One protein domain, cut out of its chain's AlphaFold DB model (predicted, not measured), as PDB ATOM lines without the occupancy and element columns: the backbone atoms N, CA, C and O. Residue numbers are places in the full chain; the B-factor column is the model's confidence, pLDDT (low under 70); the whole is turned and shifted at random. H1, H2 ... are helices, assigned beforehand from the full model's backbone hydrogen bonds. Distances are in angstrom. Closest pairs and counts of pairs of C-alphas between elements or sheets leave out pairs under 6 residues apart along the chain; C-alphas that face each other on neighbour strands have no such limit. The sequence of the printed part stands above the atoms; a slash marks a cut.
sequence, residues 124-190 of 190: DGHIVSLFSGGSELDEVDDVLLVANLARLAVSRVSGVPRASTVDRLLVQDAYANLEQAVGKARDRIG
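This is residues 124 to 190 of the 190 residues of an uncharacterized protein of Microbacterium testaceum (UniProt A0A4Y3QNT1). Two helices, H2 and H3, run side by side in a loose, open arrangement: after a loop, the longer H3 folds back along H2 with a gap between them. The short helix H1 stands crosswise to H2, its Leu 130 coming near Val 146 of H2, and keeps apart from H3. The printed part has 67 residues with three named helices, H1, H2 and H3 in that order along the chain, and no named strand; the class is all helix, with 49 residues in the helices. The whole is loose, with a radius of gyration of the C-alphas of 14.2 A, and the C-alphas span 40 by 29 by 20 A along their three main axes.

H1, residues 124 to 131, is close to but not clearly touching H2, residues 140 to 155, with 2 pairs of C-alphas within 8 A. Their closest C-alphas are those of Leu 130 and Val 146, 7.3 A apart. The lines of H1 and H2 stand about perpendicular, at 85 degrees, and their centres are 12.0 A apart. H2 and H3, residues 165 to 189, are near each other, with no pair of C-alphas within 8 A but 5 pairs within 10 A. H1 and H3 are apart, with no C-alpha of the one within 8 A of the other. In H1, H2 and H3 every O i to N i+4 pair is within hydrogen-bond range.

H1 begins at C-alpha 124, at (23.898, -45.828, 18.700), and measures 11.1 A from first to last C-alpha. H2 runs 22.5 A from C-alpha 140, at (15.879, -37.544, 4.465), to C-alpha 155, at (10.261, -58.637, 10.079). H3, the longest helix with 25 residues, runs 36.7 A from C-alpha 165, at (-5.991, -63.636, 25.178), to C-alpha 189, at (5.354, -37.506, 2.113). The y coordinate falls from C-alpha 140 to C-alpha 155 in H2 and rises from C-alpha 165 to C-alpha 189 in H3.

The two C-alphas farthest apart are those of Glu 139 and Ser 164, at 40.7 A, while the first and last printed C-alphas, those of Asp 124 and Gly 190, are 29.7 A apart. The printed part has no cut, and Gly 190 is the chain's last residue. Both links are short but not tight: 8 residues lie between H1 and H2, and 9 between H2 and H3. The mean pLDDT of the printed part is 87.8, and Arg 162, in the link from H2 to H3, is the one printed residue under 70.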
ATOM      1  N   ASP A 124      24.832 -45.178  17.781       83.50
ATOM      2  CA  ASP A 124      23.898 -45.828  18.700       83.50
ATOM      3  C   ASP A 124      23.086 -44.756  19.451       83.50
ATOM      4  O   ASP A 124      21.869 -44.881  19.571       83.50
ATOM      5  N   GLY A 125      23.730 -43.658  19.862       84.38
ATOM      6  CA  GLY A 125      23.090 -42.481  20.447       84.38
ATOM      7  C   GLY A 125      22.120 -41.796  19.485       84.38
ATOM      8  O   GLY A 125      20.987 -41.527  19.873       84.38
ATOM      9  N   HIS A 126      22.525 -41.602  18.224       86.25
ATOM     10  CA  HIS A 126      21.673 -41.051  17.166       86.25
ATOM     11  C   HIS A 126      20.428 -41.912  16.934       86.25
ATOM     12  O   HIS A 126      19.304 -41.417  16.935       86.25
ATOM     13  N   ILE A 127      20.597 -43.235  16.829       88.56
ATOM     14  CA  ILE A 127      19.470 -44.169  16.704       88.56
ATOM     15  C   ILE A 127      18.539 -44.047  17.913       88.56
ATOM     16  O   ILE A 127      17.330 -43.944  17.737       88.56
ATOM     17  N   VAL A 128      19.071 -44.028  19.137       88.44
ATOM     18  CA  VAL A 128      18.241 -43.871  20.340       88.44
ATOM     19  C   VAL A 128      17.481 -42.543  20.321       88.44
ATOM     20  O   VAL A 128      16.287 -42.543  20.628       88.44
ATOM     21  N   SER A 129      18.106 -41.430  19.920       87.62
ATOM     22  CA  SER A 129      17.412 -40.138  19.835       87.62
ATOM     23  C   SER A 129      16.267 -40.145  18.825       87.62
ATOM     24  O   SER A 129      15.210 -39.598  19.131       87.62
ATOM     25  N   LEU A 130      16.415 -40.842  17.690       88.38
ATOM     26  CA  LEU A 130      15.355 -40.964  16.678       88.38
ATOM     27  C   LEU A 130      14.088 -41.655  17.219       88.38
ATOM     28  O   LEU A 130      12.985 -41.342  16.780       88.38
ATOM     29  N   PHE A 131      14.220 -42.567  18.189       88.06
ATOM     30  CA  PHE A 131      13.085 -43.300  18.775       88.06
ATOM     31  C   PHE A 131      12.610 -42.756  20.135       88.06
ATOM     32  O   PHE A 131      11.597 -43.226  20.649       88.06
ATOM     33  N   SER A 132      13.297 -41.768  20.721       86.50
ATOM     34  CA  SER A 132      12.999 -41.262  22.075       86.50
ATOM     35  C   SER A 132      11.916 -40.170  22.132       86.50
ATOM     36  O   SER A 132      11.645 -39.648  23.210       86.50
ATOM     37  N   GLY A 133      11.270 -39.835  21.006       74.62
ATOM     38  CA  GLY A 133      10.147 -38.883  20.966       74.62
ATOM     39  C   GLY A 133      10.562 -37.405  20.937       74.62
ATOM     40  O   GLY A 133      10.037 -36.607  21.710       74.62
ATOM     41  N   GLY A 134      11.519 -37.059  20.069       79.75
ATOM     42  CA  GLY A 134      12.007 -35.691  19.852       79.75
ATOM     43  C   GLY A 134      11.205 -34.878  18.827       79.75
ATOM     44  O   GLY A 134      10.030 -35.143  18.577       79.75
ATOM     45  N   SER A 135      11.857 -33.864  18.247       81.31
ATOM     46  CA  SER A 135      11.318 -33.056  17.147       81.31
ATOM     47  C   SER A 135      10.986 -33.904  15.916       81.31
ATOM     48  O   SER A 135      11.428 -35.046  15.791       81.31
ATOM     49  N   GLU A 136      10.196 -33.338  14.999       85.69
ATOM     50  CA  GLU A 136       9.925 -33.977  13.712       85.69
ATOM     51  C   GLU A 136      11.233 -34.275  12.962       85.69
ATOM     52  O   GLU A 136      12.199 -33.520  13.066       85.69
ATOM     53  N   LEU A 137      11.255 -35.396  12.235       88.50
ATOM     54  CA  LEU A 137      12.376 -35.774  11.379       88.50
ATOM     55  C   LEU A 137      12.230 -35.040  10.047       88.50
ATOM     56  O   LEU A 137      11.320 -35.346   9.273       88.50
ATOM     57  N   ASP A 138      13.105 -34.078   9.799       88.75
ATOM     58  CA  ASP A 138      13.159 -33.266   8.582       88.75
ATOM     59  C   ASP A 138      14.295 -33.682   7.630       88.75
ATOM     60  O   ASP A 138      14.243 -33.385   6.436       88.75
ATOM     61  N   GLU A 139      15.271 -34.446   8.122       89.44
ATOM     62  CA  GLU A 139      16.367 -34.994   7.325       89.44
ATOM     63  C   GLU A 139      15.988 -36.311   6.621       89.44
ATOM     64  O   GLU A 139      15.540 -37.285   7.236       89.44
ATOM     65  N   VAL A 140      16.228 -36.378   5.306       89.56
ATOM     66  CA  VAL A 140      15.879 -37.544   4.465       89.56
ATOM     67  C   VAL A 140      16.580 -38.821   4.936       89.56
ATOM     68  O   VAL A 140      15.963 -39.889   4.974       89.56
ATOM     69  N   ASP A 141      17.853 -38.723   5.319       85.94
ATOM     70  CA  ASP A 141      18.642 -39.870   5.778       85.94
ATOM     71  C   ASP A 141      18.080 -40.466   7.077       85.94
ATOM     72  O   ASP A 141      18.037 -41.691   7.230       85.94
ATOM     73  N   ASP A 142      17.566 -39.624   7.972       89.88
ATOM     74  CA  ASP A 142      16.951 -40.052   9.228       89.88
ATOM     75  C   ASP A 142      15.599 -40.726   8.986       89.88
ATOM     76  O   ASP A 142      15.323 -41.790   9.552       89.88
ATOM     77  N   VAL A 143      14.789 -40.185   8.070       90.44
ATOM     78  CA  VAL A 143      13.530 -40.814   7.639       90.44
ATOM     79  C   VAL A 143      13.790 -42.209   7.052       90.44
ATOM     80  O   VAL A 143      13.124 -43.182   7.426       90.44
ATOM     81  N   LEU A 144      14.792 -42.343   6.176       89.19
ATOM     82  CA  LEU A 144      15.176 -43.627   5.579       89.19
ATOM     83  C   LEU A 144      15.731 -44.611   6.613       89.19
ATOM     84  O   LEU A 144      15.433 -45.812   6.550       89.19
ATOM     85  N   LEU A 145      16.540 -44.133   7.559       87.75
ATOM     86  CA  LEU A 145      17.105 -44.952   8.625       87.75
ATOM     87  C   LEU A 145      16.001 -45.519   9.524       87.75
ATOM     88  O   LEU A 145      15.953 -46.735   9.735       87.75
ATOM     89  N   VAL A 146      15.078 -44.675   9.994       91.56
ATOM     90  CA  VAL A 146      13.950 -45.096  10.839       91.56
ATOM     91  C   VAL A 146      13.056 -46.091  10.109       91.56
ATOM     92  O   VAL A 146      12.752 -47.150  10.663       91.56
ATOM     93  N   ALA A 147      12.690 -45.818   8.851       90.25
ATOM     94  CA  ALA A 147      11.859 -46.721   8.058       90.25
ATOM     95  C   ALA A 147      12.504 -48.111   7.900       90.25
ATOM     96  O   ALA A 147      11.846 -49.142   8.073       90.25
ATOM     97  N   ASN A 148      13.813 -48.160   7.635       89.44
ATOM     98  CA  ASN A 148      14.544 -49.419   7.508       89.44
ATOM     99  C   ASN A 148      14.668 -50.175   8.835       89.44
ATOM    100  O   ASN A 148      14.478 -51.394   8.857       89.44
ATOM    101  N   LEU A 149      14.965 -49.481   9.935       91.00
ATOM    102  CA  LEU A 149      15.053 -50.094  11.262       91.00
ATOM    103  C   LEU A 149      13.696 -50.639  11.718       91.00
ATOM    104  O   LEU A 149      13.631 -51.781  12.177       91.00
ATOM    105  N   ALA A 150      12.615 -49.885  11.512       90.75
ATOM    106  CA  ALA A 150      11.254 -50.330  11.798       90.75
ATOM    107  C   ALA A 150      10.887 -51.575  10.975       90.75
ATOM    108  O   ALA A 150      10.430 -52.574  11.535       90.75
ATOM    109  N   ARG A 151      11.174 -51.576   9.663       92.50
ATOM    110  CA  ARG A 151      10.964 -52.743   8.789       92.50
ATOM    111  C   ARG A 151      11.708 -53.978   9.299       92.50
ATOM    112  O   ARG A 151      11.132 -55.064   9.362       92.50
ATOM    113  N   LEU A 152      12.984 -53.827   9.659       91.12
ATOM    114  CA  LEU A 152      13.802 -54.923  10.179       91.12
ATOM    115  C   LEU A 152      13.259 -55.444  11.513       91.12
ATOM    116  O   LEU A 152      13.147 -56.657  11.680       91.12
ATOM    117  N   ALA A 153      12.880 -54.556  12.433       89.00
ATOM    118  CA  ALA A 153      12.300 -54.931  13.719       89.00
ATOM    119  C   ALA A 153      11.003 -55.736  13.538       89.00
ATOM    120  O   ALA A 153      10.887 -56.835  14.078       89.00
ATOM    121  N   VAL A 154      10.079 -55.246  12.705       89.75
ATOM    122  CA  VAL A 154       8.808 -55.928  12.417       89.75
ATOM    123  C   VAL A 154       9.038 -57.278  11.737       89.75
ATOM    124  O   VAL A 154       8.429 -58.268  12.135       89.75
ATOM    125  N   SER A 155       9.973 -57.374  10.782       88.56
ATOM    126  CA  SER A 155      10.261 -58.637  10.079       88.56
ATOM    127  C   SER A 155      10.790 -59.764  10.973       88.56
ATOM    128  O   SER A 155      10.760 -60.927  10.578       88.56
ATOM    129  N   ARG A 156      11.292 -59.438  12.173       89.50
ATOM    130  CA  ARG A 156      11.810 -60.422  13.134       89.50
ATOM    131  C   ARG A 156      10.724 -61.024  14.019       89.50
ATOM    132  O   ARG A 156      11.012 -61.975  14.744       89.50
ATOM    133  N   VAL A 157       9.504 -60.494  13.983       87.69
ATOM    134  CA  VAL A 157       8.395 -61.007  14.786       87.69
ATOM    135  C   VAL A 157       7.776 -62.204  14.073       87.69
ATOM    136  O   VAL A 157       7.025 -62.066  13.116       87.69
ATOM    137  N   SER A 158       8.121 -63.404  14.541       83.31
ATOM    138  CA  SER A 158       7.659 -64.685  13.984       83.31
ATOM    139  C   SER A 158       6.372 -65.219  14.629       83.31
ATOM    140  O   SER A 158       5.909 -66.304  14.285       83.31
ATOM    141  N   GLY A 159       5.792 -64.471  15.571       80.19
ATOM    142  CA  GLY A 159       4.576 -64.820  16.303       80.19
ATOM    143  C   GLY A 159       4.596 -64.277  17.732       80.19
ATOM    144  O   GLY A 159       5.594 -63.711  18.173       80.19
ATOM    145  N   VAL A 160       3.496 -64.465  18.467       76.81
ATOM    146  CA  VAL A 160       3.386 -64.080  19.885       76.81
ATOM    147  C   VAL A 160       3.560 -65.336  20.758       76.81
ATOM    148  O   VAL A 160       2.652 -66.175  20.792       76.81
ATOM    149  N   PRO A 161       4.703 -65.538  21.445       72.38
ATOM    150  CA  PRO A 161       4.949 -66.763  22.205       72.38
ATOM    151  C   PRO A 161       4.051 -66.830  23.446       72.38
ATOM    152  O   PRO A 161       4.095 -65.927  24.271       72.38
ATOM    153  N   ARG A 162       3.258 -67.906  23.587       69.00
ATOM    154  CA  ARG A 162       2.457 -68.254  24.790       69.00
ATOM    155  C   ARG A 162       1.816 -67.053  25.514       69.00
ATOM    156  O   ARG A 162       1.887 -66.941  26.731       69.00
ATOM    157  N   ALA A 163       1.159 -66.189  24.750       80.19
ATOM    158  CA  ALA A 163       0.420 -65.042  25.262       80.19
ATOM    159  C   ALA A 163      -1.008 -65.419  25.676       80.19
ATOM    160  O   ALA A 163      -1.666 -66.216  24.984       80.19
ATOM    161  N   SER A 164      -1.489 -64.803  26.761       88.56
ATOM    162  CA  SER A 164      -2.904 -64.829  27.132       88.56
ATOM    163  C   SER A 164      -3.759 -64.163  26.046       88.56
ATOM    164  O   SER A 164      -3.246 -63.480  25.157       88.56
ATOM    165  N   THR A 165      -5.080 -64.339  26.097       87.94
ATOM    166  CA  THR A 165      -5.991 -63.636  25.178       87.94
ATOM    167  C   THR A 165      -5.826 -62.118  25.276       87.94
ATOM    168  O   THR A 165      -5.826 -61.444  24.252       87.94
ATOM    169  N   VAL A 166      -5.624 -61.592  26.489       90.44
ATOM    170  CA  VAL A 166      -5.429 -60.156  26.729       90.44
ATOM    171  C   VAL A 166      -4.133 -59.669  26.086       90.44
ATOM    172  O   VAL A 166      -4.153 -58.691  25.348       90.44
ATOM    173  N   ASP A 167      -3.027 -60.390  26.272       88.62
ATOM    174  CA  ASP A 167      -1.734 -60.014  25.684       88.62
ATOM    175  C   ASP A 167      -1.786 -60.002  24.152       88.62
ATOM    176  O   ASP A 167      -1.187 -59.143  23.509       88.62
ATOM    177  N   ARG A 168      -2.530 -60.935  23.541       87.88
ATOM    178  CA  ARG A 168      -2.712 -60.959  22.081       87.88
ATOM    179  C   ARG A 168      -3.473 -59.740  21.580       87.88
ATOM    180  O   ARG A 168      -3.069 -59.185  20.564       87.88
ATOM    181  N   LEU A 169      -4.532 -59.336  22.281       89.06
ATOM    182  CA  LEU A 169      -5.294 -58.133  21.941       89.06
ATOM    183  C   LEU A 169      -4.416 -56.884  22.062       89.06
ATOM    184  O   LEU A 169      -4.360 -56.093  21.129       89.06
ATOM    185  N   LEU A 170      -3.636 -56.762  23.141       89.25
ATOM    186  CA  LEU A 170      -2.708 -55.642  23.324       89.25
ATOM    187  C   LEU A 170      -1.654 -55.564  22.213       89.25
ATOM    188  O   LEU A 170      -1.348 -54.480  21.718       89.25
ATOM    189  N   VAL A 171      -1.103 -56.708  21.796       89.62
ATOM    190  CA  VAL A 171      -0.157 -56.757  20.675       89.62
ATOM    191  C   VAL A 171      -0.845 -56.355  19.368       89.62
ATOM    192  O   VAL A 171      -0.288 -55.556  18.620       89.62
ATOM    193  N   GLN A 172      -2.050 -56.862  19.092       89.38
ATOM    194  CA  GLN A 172      -2.820 -56.494  17.898       89.38
ATOM    195  C   GLN A 172      -3.105 -54.989  17.843       89.38
ATOM    196  O   GLN A 172      -2.839 -54.365  16.816       89.38
ATOM    197  N   ASP A 173      -3.551 -54.400  18.952       93.62
ATOM    198  CA  ASP A 173      -3.803 -52.961  19.059       93.62
ATOM    199  C   ASP A 173      -2.520 -52.148  18.831       93.62
ATOM    200  O   ASP A 173      -2.528 -51.150  18.109       93.62
ATOM    201  N   ALA A 174      -1.382 -52.590  19.379       92.50
ATOM    202  CA  ALA A 174      -0.094 -51.934  19.158       92.50
ATOM    203  C   ALA A 174       0.328 -51.948  17.675       92.50
ATOM    204  O   ALA A 174       0.811 -50.936  17.163       92.50
ATOM    205  N   TYR A 175       0.112 -53.062  16.967       92.06
ATOM    206  CA  TYR A 175       0.387 -53.151  15.531       92.06
ATOM    207  C   TYR A 175      -0.574 -52.309  14.689       92.06
ATOM    208  O   TYR A 175      -0.121 -51.660  13.749       92.06
ATOM    209  N   ALA A 176      -1.861 -52.261  15.042       92.75
ATOM    210  CA  ALA A 176      -2.835 -51.400  14.371       92.75
ATOM    211  C   ALA A 176      -2.472 -49.912  14.525       92.75
ATOM    212  O   ALA A 176      -2.513 -49.147  13.562       92.75
ATOM    213  N   ASN A 177      -2.032 -49.508  15.721       93.25
ATOM    214  CA  ASN A 177      -1.541 -48.152  15.971       93.25
ATOM    215  C   ASN A 177      -0.285 -47.836  15.145       93.25
ATOM    216  O   ASN A 177      -0.176 -46.746  14.581       93.25
ATOM    217  N   LEU A 178       0.648 -48.789  15.041       92.38
ATOM    218  CA  LEU A 178       1.840 -48.646  14.206       92.38
ATOM    219  C   LEU A 178       1.476 -48.503  12.722       92.38
ATOM    220  O   LEU A 178       1.984 -47.601  12.059       92.38
ATOM    221  N   GLU A 179       0.583 -49.349  12.204       94.25
ATOM    222  CA  GLU A 179       0.096 -49.274  10.822       94.25
ATOM    223  C   GLU A 179      -0.546 -47.913  10.534       94.25
ATOM    224  O   GLU A 179      -0.201 -47.262   9.545       94.25
ATOM    225  N   GLN A 180      -1.408 -47.430  11.433       95.00
ATOM    226  CA  GLN A 180      -2.025 -46.114  11.304       95.00
ATOM    227  C   GLN A 180      -0.978 -44.987  11.304       95.00
ATOM    228  O   GLN A 180      -1.083 -44.045  10.516       95.00
ATOM    229  N   ALA A 181       0.030 -45.064  12.177       91.44
ATOM    230  CA  ALA A 181       1.102 -44.074  12.250       91.44
ATOM    231  C   ALA A 181       1.950 -44.052  10.968       91.44
ATOM    232  O   ALA A 181       2.235 -42.974  10.444       91.44
ATOM    233  N   VAL A 182       2.297 -45.227  10.430       92.62
ATOM    234  CA  VAL A 182       3.014 -45.365   9.153       92.62
ATOM    235  C   VAL A 182       2.167 -44.842   7.992       92.62
ATOM    236  O   VAL A 182       2.688 -44.113   7.153       92.62
ATOM    237  N   GLY A 183       0.864 -45.139   7.969       93.38
ATOM    238  CA  GLY A 183      -0.071 -44.602   6.976       93.38
ATOM    239  C   GLY A 183      -0.083 -43.074   6.971       93.38
ATOM    240  O   GLY A 183       0.211 -42.460   5.951       93.38
ATOM    241  N   LYS A 184      -0.276 -42.454   8.143       92.62
ATOM    242  CA  LYS A 184      -0.214 -40.989   8.306       92.62
ATOM    243  C   LYS A 184       1.149 -40.396   7.937       92.62
ATOM    244  O   LYS A 184       1.226 -39.241   7.535       92.62
ATOM    245  N   ALA A 185       2.245 -41.122   8.163       90.38
ATOM    246  CA  ALA A 185       3.579 -40.678   7.761       90.38
ATOM    247  C   ALA A 185       3.741 -40.709   6.237       90.38
ATOM    248  O   ALA A 185       4.229 -39.738   5.671       90.38
ATOM    249  N   ARG A 186       3.272 -41.771   5.572       91.75
ATOM    250  CA  ARG A 186       3.274 -41.872   4.109       91.75
ATOM    251  C   ARG A 186       2.449 -40.758   3.472       91.75
ATOM    252  O   ARG A 186       2.972 -40.047   2.630       91.75
ATOM    253  N   ASP A 187       1.224 -40.541   3.949       93.50
ATOM    254  CA  ASP A 187       0.323 -39.518   3.399       93.50
ATOM    255  C   ASP A 187       0.902 -38.090   3.508       93.50
ATOM    256  O   ASP A 187       0.545 -37.214   2.724       93.50
ATOM    257  N   ARG A 188       1.815 -37.842   4.462       88.75
ATOM    258  CA  ARG A 188       2.548 -36.569   4.591       88.75
ATOM    259  C   ARG A 188       3.670 -36.399   3.563       88.75
ATOM    260  O   ARG A 188       4.051 -35.267   3.287       88.75
ATOM    261  N   ILE A 189       4.214 -37.497   3.042       85.50
ATOM    262  CA  ILE A 189       5.354 -37.506   2.113       85.50
ATOM    263  C   ILE A 189       4.876 -37.525   0.647       85.50
ATOM    264  O   ILE A 189       5.604 -37.056  -0.227       85.50
ATOM    265  N   GLY A 190       3.646 -37.988   0.387       73.00
ATOM    266  CA  GLY A 190       3.005 -38.040  -0.937       73.00
ATOM    267  C   GLY A 190       2.810 -39.462  -1.441       73.00
ATOM    268  O   GLY A 190       2.810 -39.629  -2.680       73.00
TER     269      GLY A 190